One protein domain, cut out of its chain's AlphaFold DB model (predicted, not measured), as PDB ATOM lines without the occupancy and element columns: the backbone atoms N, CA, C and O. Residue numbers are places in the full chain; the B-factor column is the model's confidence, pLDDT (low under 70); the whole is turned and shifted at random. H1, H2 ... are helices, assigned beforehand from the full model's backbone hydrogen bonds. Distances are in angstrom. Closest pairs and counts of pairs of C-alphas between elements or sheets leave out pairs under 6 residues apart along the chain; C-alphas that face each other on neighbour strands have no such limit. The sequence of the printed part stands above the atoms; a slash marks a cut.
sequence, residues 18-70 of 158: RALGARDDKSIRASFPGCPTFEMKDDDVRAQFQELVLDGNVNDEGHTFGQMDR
ATOM      1  N   ARG A  18      -9.984  54.171 -10.802       63.41
ATOM      2  CA  ARG A  18      -9.046  54.978 -11.623       63.41
ATOM      3  C   ARG A  18      -8.158  55.998 -10.877       63.41
ATOM      4  O   ARG A  18      -7.861  57.064 -11.418       63.41
ATOM      5  N   ALA A  19      -7.703  55.706  -9.661       64.56
ATOM      6  CA  ALA A  19      -6.661  56.524  -9.043       64.56
ATOM      7  C   ALA A  19      -5.318  56.289  -9.765       64.56
ATOM      8  O   ALA A  19      -5.110  55.233 -10.367       64.56
ATOM      9  N   LEU A  20      -4.404  57.263  -9.727       61.31
ATOM     10  CA  LEU A  20      -3.068  57.144 -10.326       61.31
ATOM     11  C   LEU A  20      -2.342  55.909  -9.764       61.31
ATOM     12  O   LEU A  20      -1.989  55.874  -8.589       61.31
ATOM     13  N   GLY A  21      -2.153  54.891 -10.609       64.50
ATOM     14  CA  GLY A  21      -1.516  53.619 -10.245       64.50
ATOM     15  C   GLY A  21      -2.458  52.538  -9.699       64.50
ATOM     16  O   GLY A  21      -1.994  51.443  -9.389       64.50
ATOM     17  N   ALA A  22      -3.764  52.804  -9.601       65.19
ATOM     18  CA  ALA A  22      -4.751  51.844  -9.119       65.19
ATOM     19  C   ALA A  22      -5.462  51.118 -10.276       65.19
ATOM     20  O   ALA A  22      -5.760  51.699 -11.322       65.19
ATOM     21  N   ARG A  23      -5.730  49.824 -10.083       68.75
ATOM     22  CA  ARG A  23      -6.389  48.949 -11.064       68.75
ATOM     23  C   ARG A  23      -7.855  49.357 -11.256       68.75
ATOM     24  O   ARG A  23      -8.581  49.471 -10.276       68.75
ATOM     25  N   ASP A  24      -8.306  49.556 -12.496       76.81
ATOM     26  CA  ASP A  24      -9.723  49.810 -12.805       76.81
ATOM     27  C   ASP A  24     -10.444  48.508 -13.169       76.81
ATOM     28  O   ASP A  24     -10.457  48.068 -14.322       76.81
ATOM     29  N   ASP A  25     -11.065  47.902 -12.164       74.75
ATOM     30  CA  ASP A  25     -11.761  46.620 -12.285       74.75
ATOM     31  C   ASP A  25     -12.930  46.681 -13.266       74.75
ATOM     32  O   ASP A  25     -13.224  45.692 -13.936       74.75
ATOM     33  N   LYS A  26     -13.584  47.842 -13.395       78.44
ATOM     34  CA  LYS A  26     -14.727  48.011 -14.297       78.44
ATOM     35  C   LYS A  26     -14.278  47.976 -15.753       78.44
ATOM     36  O   LYS A  26     -14.915  47.310 -16.564       78.44
ATOM     37  N   SER A  27     -13.174  48.652 -16.074       80.06
ATOM     38  CA  SER A  27     -12.604  48.617 -17.426       80.06
ATOM     39  C   SER A  27     -12.040  47.233 -17.763       80.06
ATOM     40  O   SER A  27     -12.223  46.765 -18.880       80.06
ATOM     41  N   ILE A  28     -11.412  46.540 -16.806       79.25
ATOM     42  CA  ILE A  28     -10.875  45.191 -17.048       79.25
ATOM     43  C   ILE A  28     -12.004  44.170 -17.242       79.25
ATOM     44  O   ILE A  28     -11.946  43.390 -18.189       79.25
ATOM     45  N   ARG A  29     -13.062  44.205 -16.422       81.38
ATOM     46  CA  ARG A  29     -14.245  43.346 -16.615       81.38
ATOM     47  C   ARG A  29     -14.959  43.630 -17.933       81.38
ATOM     48  O   ARG A  29     -15.394  42.697 -18.593       81.38
ATOM     49  N   ALA A  30     -15.049  44.898 -18.339       82.69
ATOM     50  CA  ALA A  30     -15.630  45.260 -19.631       82.69
ATOM     51  C   ALA A  30     -14.809  44.711 -20.812       82.69
ATOM     52  O   ALA A  30     -15.388  44.296 -21.812       82.69
ATOM     53  N   SER A  31     -13.480  44.677 -20.690       84.44
ATOM     54  CA  SER A  31     -12.587  44.109 -21.709       84.44
ATOM     55  C   SER A  31     -12.579  42.578 -21.727       84.44
ATOM     56  O   SER A  31     -12.352  41.988 -22.780       84.44
ATOM     57  N   PHE A  32     -12.826  41.930 -20.584       83.88
ATOM     58  CA  PHE A  32     -12.802  40.471 -20.435       83.88
ATOM     59  C   PHE A  32     -14.052  39.956 -19.701       83.88
ATOM     60  O   PHE A  32     -13.947  39.473 -18.571       83.88
ATOM     61  N   PRO A  33     -15.241  40.042 -20.328       80.50
ATOM     62  CA  PRO A  33     -16.504  39.722 -19.664       80.50
ATOM     63  C   PRO A  33     -16.640  38.245 -19.273       80.50
ATOM     64  O   PRO A  33     -17.356  37.950 -18.333       80.50
ATOM     65  N   GLY A  34     -15.945  37.330 -19.957       80.94
ATOM     66  CA  GLY A  34     -15.951  35.895 -19.644       80.94
ATOM     67  C   GLY A  34     -14.762  35.420 -18.806       80.94
ATOM     68  O   GLY A  34     -14.424  34.242 -18.858       80.94
ATOM     69  N   CYS A  35     -14.042  36.320 -18.127       78.62
ATOM     70  CA  CYS A  35     -12.869  35.938 -17.340       78.62
ATOM     71  C   CYS A  35     -13.288  35.356 -15.972       78.62
ATOM     72  O   CYS A  35     -13.814  36.106 -15.142       78.62
ATOM     73  N   PRO A  36     -12.980  34.076 -15.677       74.56
ATOM     74  CA  PRO A  36     -13.422  33.411 -14.444       74.56
ATOM     75  C   PRO A  36     -12.888  34.060 -13.159       74.56
ATOM     76  O   PRO A  36     -13.509  33.977 -12.104       74.56
ATOM     77  N   THR A  37     -11.753  34.761 -13.248       74.62
ATOM     78  CA  THR A  37     -11.062  35.424 -12.128       74.62
ATOM     79  C   THR A  37     -11.911  36.490 -11.421       74.62
ATOM     80  O   THR A  37     -11.570  36.921 -10.321       74.62
ATOM     81  N   PHE A  38     -13.003  36.954 -12.039       72.19
ATOM     82  CA  PHE A  38     -13.913  37.936 -11.441       72.19
ATOM     83  C   PHE A  38     -15.194  37.340 -10.856       72.19
ATOM     84  O   PHE A  38     -15.907  38.067 -10.161       72.19
ATOM     85  N   GLU A  39     -15.473  36.071 -11.140       75.12
ATOM     86  CA  GLU A  39     -16.719  35.385 -10.783       75.12
ATOM     87  C   GLU A  39     -16.498  34.323  -9.703       75.12
ATOM     88  O   GLU A  39     -17.374  34.111  -8.871       75.12
ATOM     89  N   MET A  40     -15.314  33.706  -9.674       76.12
ATOM     90  CA  MET A  40     -14.982  32.609  -8.768       76.12
ATOM     91  C   MET A  40     -13.757  32.953  -7.913       76.12
ATOM     92  O   MET A  40     -12.792  33.543  -8.407       76.12
ATOM     93  N   LYS A  41     -13.782  32.577  -6.629       80.06
ATOM     94  CA  LYS A  41     -12.620  32.664  -5.728       80.06
ATOM     95  C   LYS A  41     -11.925  31.312  -5.614       80.06
ATOM     96  O   LYS A  41     -12.558  30.280  -5.816       80.06
ATOM     97  N   ASP A  42     -10.646  31.318  -5.243       77.44
ATOM     98  CA  ASP A  42      -9.854  30.091  -5.070       77.44
ATOM     99  C   ASP A  42     -10.513  29.114  -4.088       77.44
ATOM    100  O   ASP A  42     -10.663  27.938  -4.403       77.44
ATOM    101  N   ASP A  43     -10.972  29.610  -2.937       80.88
ATOM    102  CA  ASP A  43     -11.620  28.776  -1.919       80.88
ATOM    103  C   ASP A  43     -12.918  28.135  -2.436       80.88
ATOM    104  O   ASP A  43     -13.153  26.953  -2.193       80.88
ATOM    105  N   ASP A  44     -13.713  28.877  -3.213       81.88
ATOM    106  CA  ASP A  44     -14.965  28.380  -3.794       81.88
ATOM    107  C   ASP A  44     -14.687  27.305  -4.860       81.88
ATOM    108  O   ASP A  44     -15.343  26.265  -4.889       81.88
ATOM    109  N   VAL A  45     -13.670  27.512  -5.708       81.62
ATOM    110  CA  VAL A  45     -13.262  26.541  -6.739       81.62
ATOM    111  C   VAL A  45     -12.661  25.288  -6.108       81.62
ATOM    112  O   VAL A  45     -12.946  24.180  -6.559       81.62
ATOM    113  N   ARG A  46     -11.849  25.431  -5.054       82.12
ATOM    114  CA  ARG A  46     -11.314  24.280  -4.314       82.12
ATOM    115  C   ARG A  46     -12.418  23.488  -3.636       82.12
ATOM    116  O   ARG A  46     -12.379  22.266  -3.706       82.12
ATOM    117  N   ALA A  47     -13.383  24.163  -3.015       83.06
ATOM    118  CA  ALA A  47     -14.525  23.506  -2.393       83.06
ATOM    119  C   ALA A  47     -15.361  22.746  -3.435       83.06
ATOM    120  O   ALA A  47     -15.622  21.565  -3.243       83.06
ATOM    121  N   GLN A  48     -15.679  23.373  -4.572       82.44
ATOM    122  CA  GLN A  48     -16.402  22.712  -5.665       82.44
ATOM    123  C   GLN A  48     -15.633  21.527  -6.245       82.44
ATOM    124  O   GLN A  48     -16.224  20.495  -6.541       82.44
ATOM    125  N   PHE A  49     -14.315  21.649  -6.415       81.62
ATOM    126  CA  PHE A  49     -13.504  20.541  -6.906       81.62
ATOM    127  C   PHE A  49     -13.453  19.395  -5.894       81.62
ATOM    128  O   PHE A  49     -13.579  18.236  -6.279       81.62
ATOM    129  N   GLN A  50     -13.296  19.701  -4.606       82.31
ATOM    130  CA  GLN A  50     -13.339  18.690  -3.558       82.31
ATOM    131  C   GLN A  50     -14.699  17.973  -3.561       82.31
ATOM    132  O   GLN A  50     -14.733  16.755  -3.631       82.31
ATOM    133  N   GLU A  51     -15.804  18.715  -3.593       81.88
ATOM    134  CA  GLU A  51     -17.162  18.163  -3.550       81.88
ATOM    135  C   GLU A  51     -17.530  17.352  -4.798       81.88
ATOM    136  O   GLU A  51     -18.039  16.244  -4.683       81.88
ATOM    137  N   LEU A  52     -17.288  17.887  -5.996       77.00
ATOM    138  CA  LEU A  52     -17.754  17.270  -7.242       77.00
ATOM    139  C   LEU A  52     -16.778  16.239  -7.793       77.00
ATOM    140  O   LEU A  52     -17.192  15.302  -8.470       77.00
ATOM    141  N   VAL A  53     -15.480  16.461  -7.576       75.56
ATOM    142  CA  VAL A  53     -14.433  15.664  -8.211       75.56
ATOM    143  C   VAL A  53     -13.762  14.739  -7.223       75.56
ATOM    144  O   VAL A  53     -13.420  13.650  -7.658       75.56
ATOM    145  N   LEU A  54     -13.525  15.138  -5.964       76.62
ATOM    146  CA  LEU A  54     -12.781  14.312  -5.003       76.62
ATOM    147  C   LEU A  54     -13.673  13.405  -4.145       76.62
ATOM    148  O   LEU A  54     -13.442  12.202  -4.117       76.62
ATOM    149  N   ASP A  55     -14.687  13.973  -3.499       75.25
ATOM    150  CA  ASP A  55     -15.540  13.289  -2.518       75.25
ATOM    151  C   ASP A  55     -16.899  12.870  -3.107       75.25
ATOM    152  O   ASP A  55     -17.663  12.126  -2.489       75.25
ATOM    153  N   GLY A  56     -17.238  13.392  -4.286       69.31
ATOM    154  CA  GLY A  56     -18.510  13.156  -4.950       69.31
ATOM    155  C   GLY A  56     -18.525  11.857  -5.744       69.31
ATOM    156  O   GLY A  56     -17.554  11.497  -6.409       69.31
ATOM    157  N   ASN A  57     -19.679  11.190  -5.752       73.25
ATOM    158  CA  ASN A  57     -19.958  10.181  -6.766       73.25
ATOM    159  C   ASN A  57     -20.260  10.880  -8.091       73.25
ATOM    160  O   ASN A  57     -21.111  11.773  -8.149       73.25
ATOM    161  N   VAL A  58     -19.604  10.446  -9.165       76.69
ATOM    162  CA  VAL A  58     -19.887  10.975 -10.498       76.69
ATOM    163  C   VAL A  58     -21.221  10.393 -10.941       76.69
ATOM    164  O   VAL A  58     -21.337   9.183 -11.126       76.69
ATOM    165  N   ASN A  59     -22.236  11.245 -11.075       75.62
ATOM    166  CA  ASN A  59     -23.558  10.854 -11.549       75.62
ATOM    167  C   ASN A  59     -23.794  11.451 -12.936       75.62
ATOM    168  O   ASN A  59     -23.903  12.668 -13.071       75.62
ATOM    169  N   ASP A  60     -23.867  10.606 -13.962       77.06
ATOM    170  CA  ASP A  60     -24.164  11.024 -15.337       77.06
ATOM    171  C   ASP A  60     -25.669  11.013 -15.662       77.06
ATOM    172  O   ASP A  60     -26.060  10.983 -16.830       77.06
ATOM    173  N   GLU A  61     -26.506  10.994 -14.621       79.69
ATOM    174  CA  GLU A  61     -27.969  10.923 -14.687       79.69
ATOM    175  C   GLU A  61     -28.488   9.710 -15.482       79.69
ATOM    176  O   GLU A  61     -29.629   9.689 -15.943       79.69
ATOM    177  N   GLY A  62     -27.666   8.662 -15.612       74.19
ATOM    178  CA  GLY A  62     -28.023   7.429 -16.306       74.19
ATOM    179  C   GLY A  62     -27.790   7.472 -17.815       74.19
ATOM    180  O   GLY A  62     -28.358   6.649 -18.531       74.19
ATOM    181  N   HIS A  63     -26.971   8.401 -18.316       76.25
ATOM    182  CA  HIS A  63     -26.640   8.457 -19.740       76.25
ATOM    183  C   HIS A  63     -25.770   7.269 -20.189       76.25
ATOM    184  O   HIS A  63     -25.997   6.717 -21.265       76.25
ATOM    185  N   THR A  64     -24.774   6.864 -19.394       71.81
ATOM    186  CA  THR A  64     -23.815   5.809 -19.773       71.81
ATOM    187  C   THR A  64     -23.480   4.865 -18.620       71.81
ATOM    188  O   THR A  64     -23.451   3.653 -18.823       71.81
ATOM    189  N   PHE A  65     -23.231   5.394 -17.421       70.94
ATOM    190  CA  PHE A  65     -22.724   4.627 -16.278       70.94
ATOM    191  C   PHE A  65     -23.541   4.823 -14.990       70.94
ATOM    192  O   PHE A  65     -23.370   4.059 -14.043       70.94
ATOM    193  N   GLY A  66     -24.460   5.791 -14.947       79.75
ATOM    194  CA  GLY A  66     -25.249   6.112 -13.763       79.75
ATOM    195  C   GLY A  66     -24.390   6.790 -12.702       79.75
ATOM    196  O   GLY A  66     -23.812   7.845 -12.947       79.75
ATOM    197  N   GLN A  67     -24.315   6.174 -11.523       79.12
ATOM    198  CA  GLN A  67     -23.507   6.639 -10.400       79.12
ATOM    199  C   GLN A  67     -22.243   5.786 -10.289       79.12
ATOM    200  O   GLN A  67     -22.325   4.570 -10.117       79.12
ATOM    201  N   MET A  68     -21.082   6.426 -10.367       76.06
ATOM    202  CA  MET A  68     -19.779   5.778 -10.275       76.06
ATOM    203  C   MET A  68     -19.020   6.278  -9.047       76.06
ATOM    204  O   MET A  68     -18.846   7.489  -8.874       76.06
ATOM    205  N   ASP A  69     -18.542   5.332  -8.237       77.81
ATOM    206  CA  ASP A  69     -17.515   5.599  -7.234       77.81
ATOM    207  C   ASP A  69     -16.154   5.725  -7.924       77.81
ATOM    208  O   ASP A  69     -15.742   4.884  -8.728       77.81
ATOM    209  N   ARG A  70     -15.464   6.813  -7.615       74.94
ATOM    210  CA  ARG A  70     -14.184   7.178  -8.211       74.94
ATOM    211  C   ARG A  70     -12.999   6.580  -7.458       74.94
ATOM    212  O   ARG A  70     -11.927   6.442  -8.046       74.94
TER     213      ARG A  70
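What this domain is: This is residues 18 to 70 of the 158 residues of an uncharacterized protein of Euryarchaeota archaeon (UniProt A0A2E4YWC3). The printed part has little regular structure: it is a drawn-out rod with H2, its longest helix, running along the long axis, the small helix H1 toward one end, and residues 55 to 70 folding back as a loop at the other. The 53 printed residues, with H1 then H2, are all helix by class, though named elements hold only 20 of them. The whole is extended, with a radius of gyration of the C-alphas of 18.3 A and spans of 55 by 21 by 9 A.

Where its parts are: H2, residues 42 to 54, runs 16.0 A from C-alpha 42 at (-9.854, 30.091, -5.070) to C-alpha 54 at (-12.781, 14.312, -5.003). H1 is residues 25 to 31, with C-alpha 25 at (-11.761, 46.620, -12.285).

How they stand to each other: H2 and H1 are apart, joined by a short link of 10 residues. In both, every O i to N i+4 pair is within hydrogen-bond range. Residues 58 to 59 pair antiparallel with residues 67 to 68.

The domain as a whole: The C-alphas farthest apart, Leu 20 and Phe 65, are 56.4 A apart. The printed part has no cut. Residues 18 to 23 and 56 have pLDDT under 70.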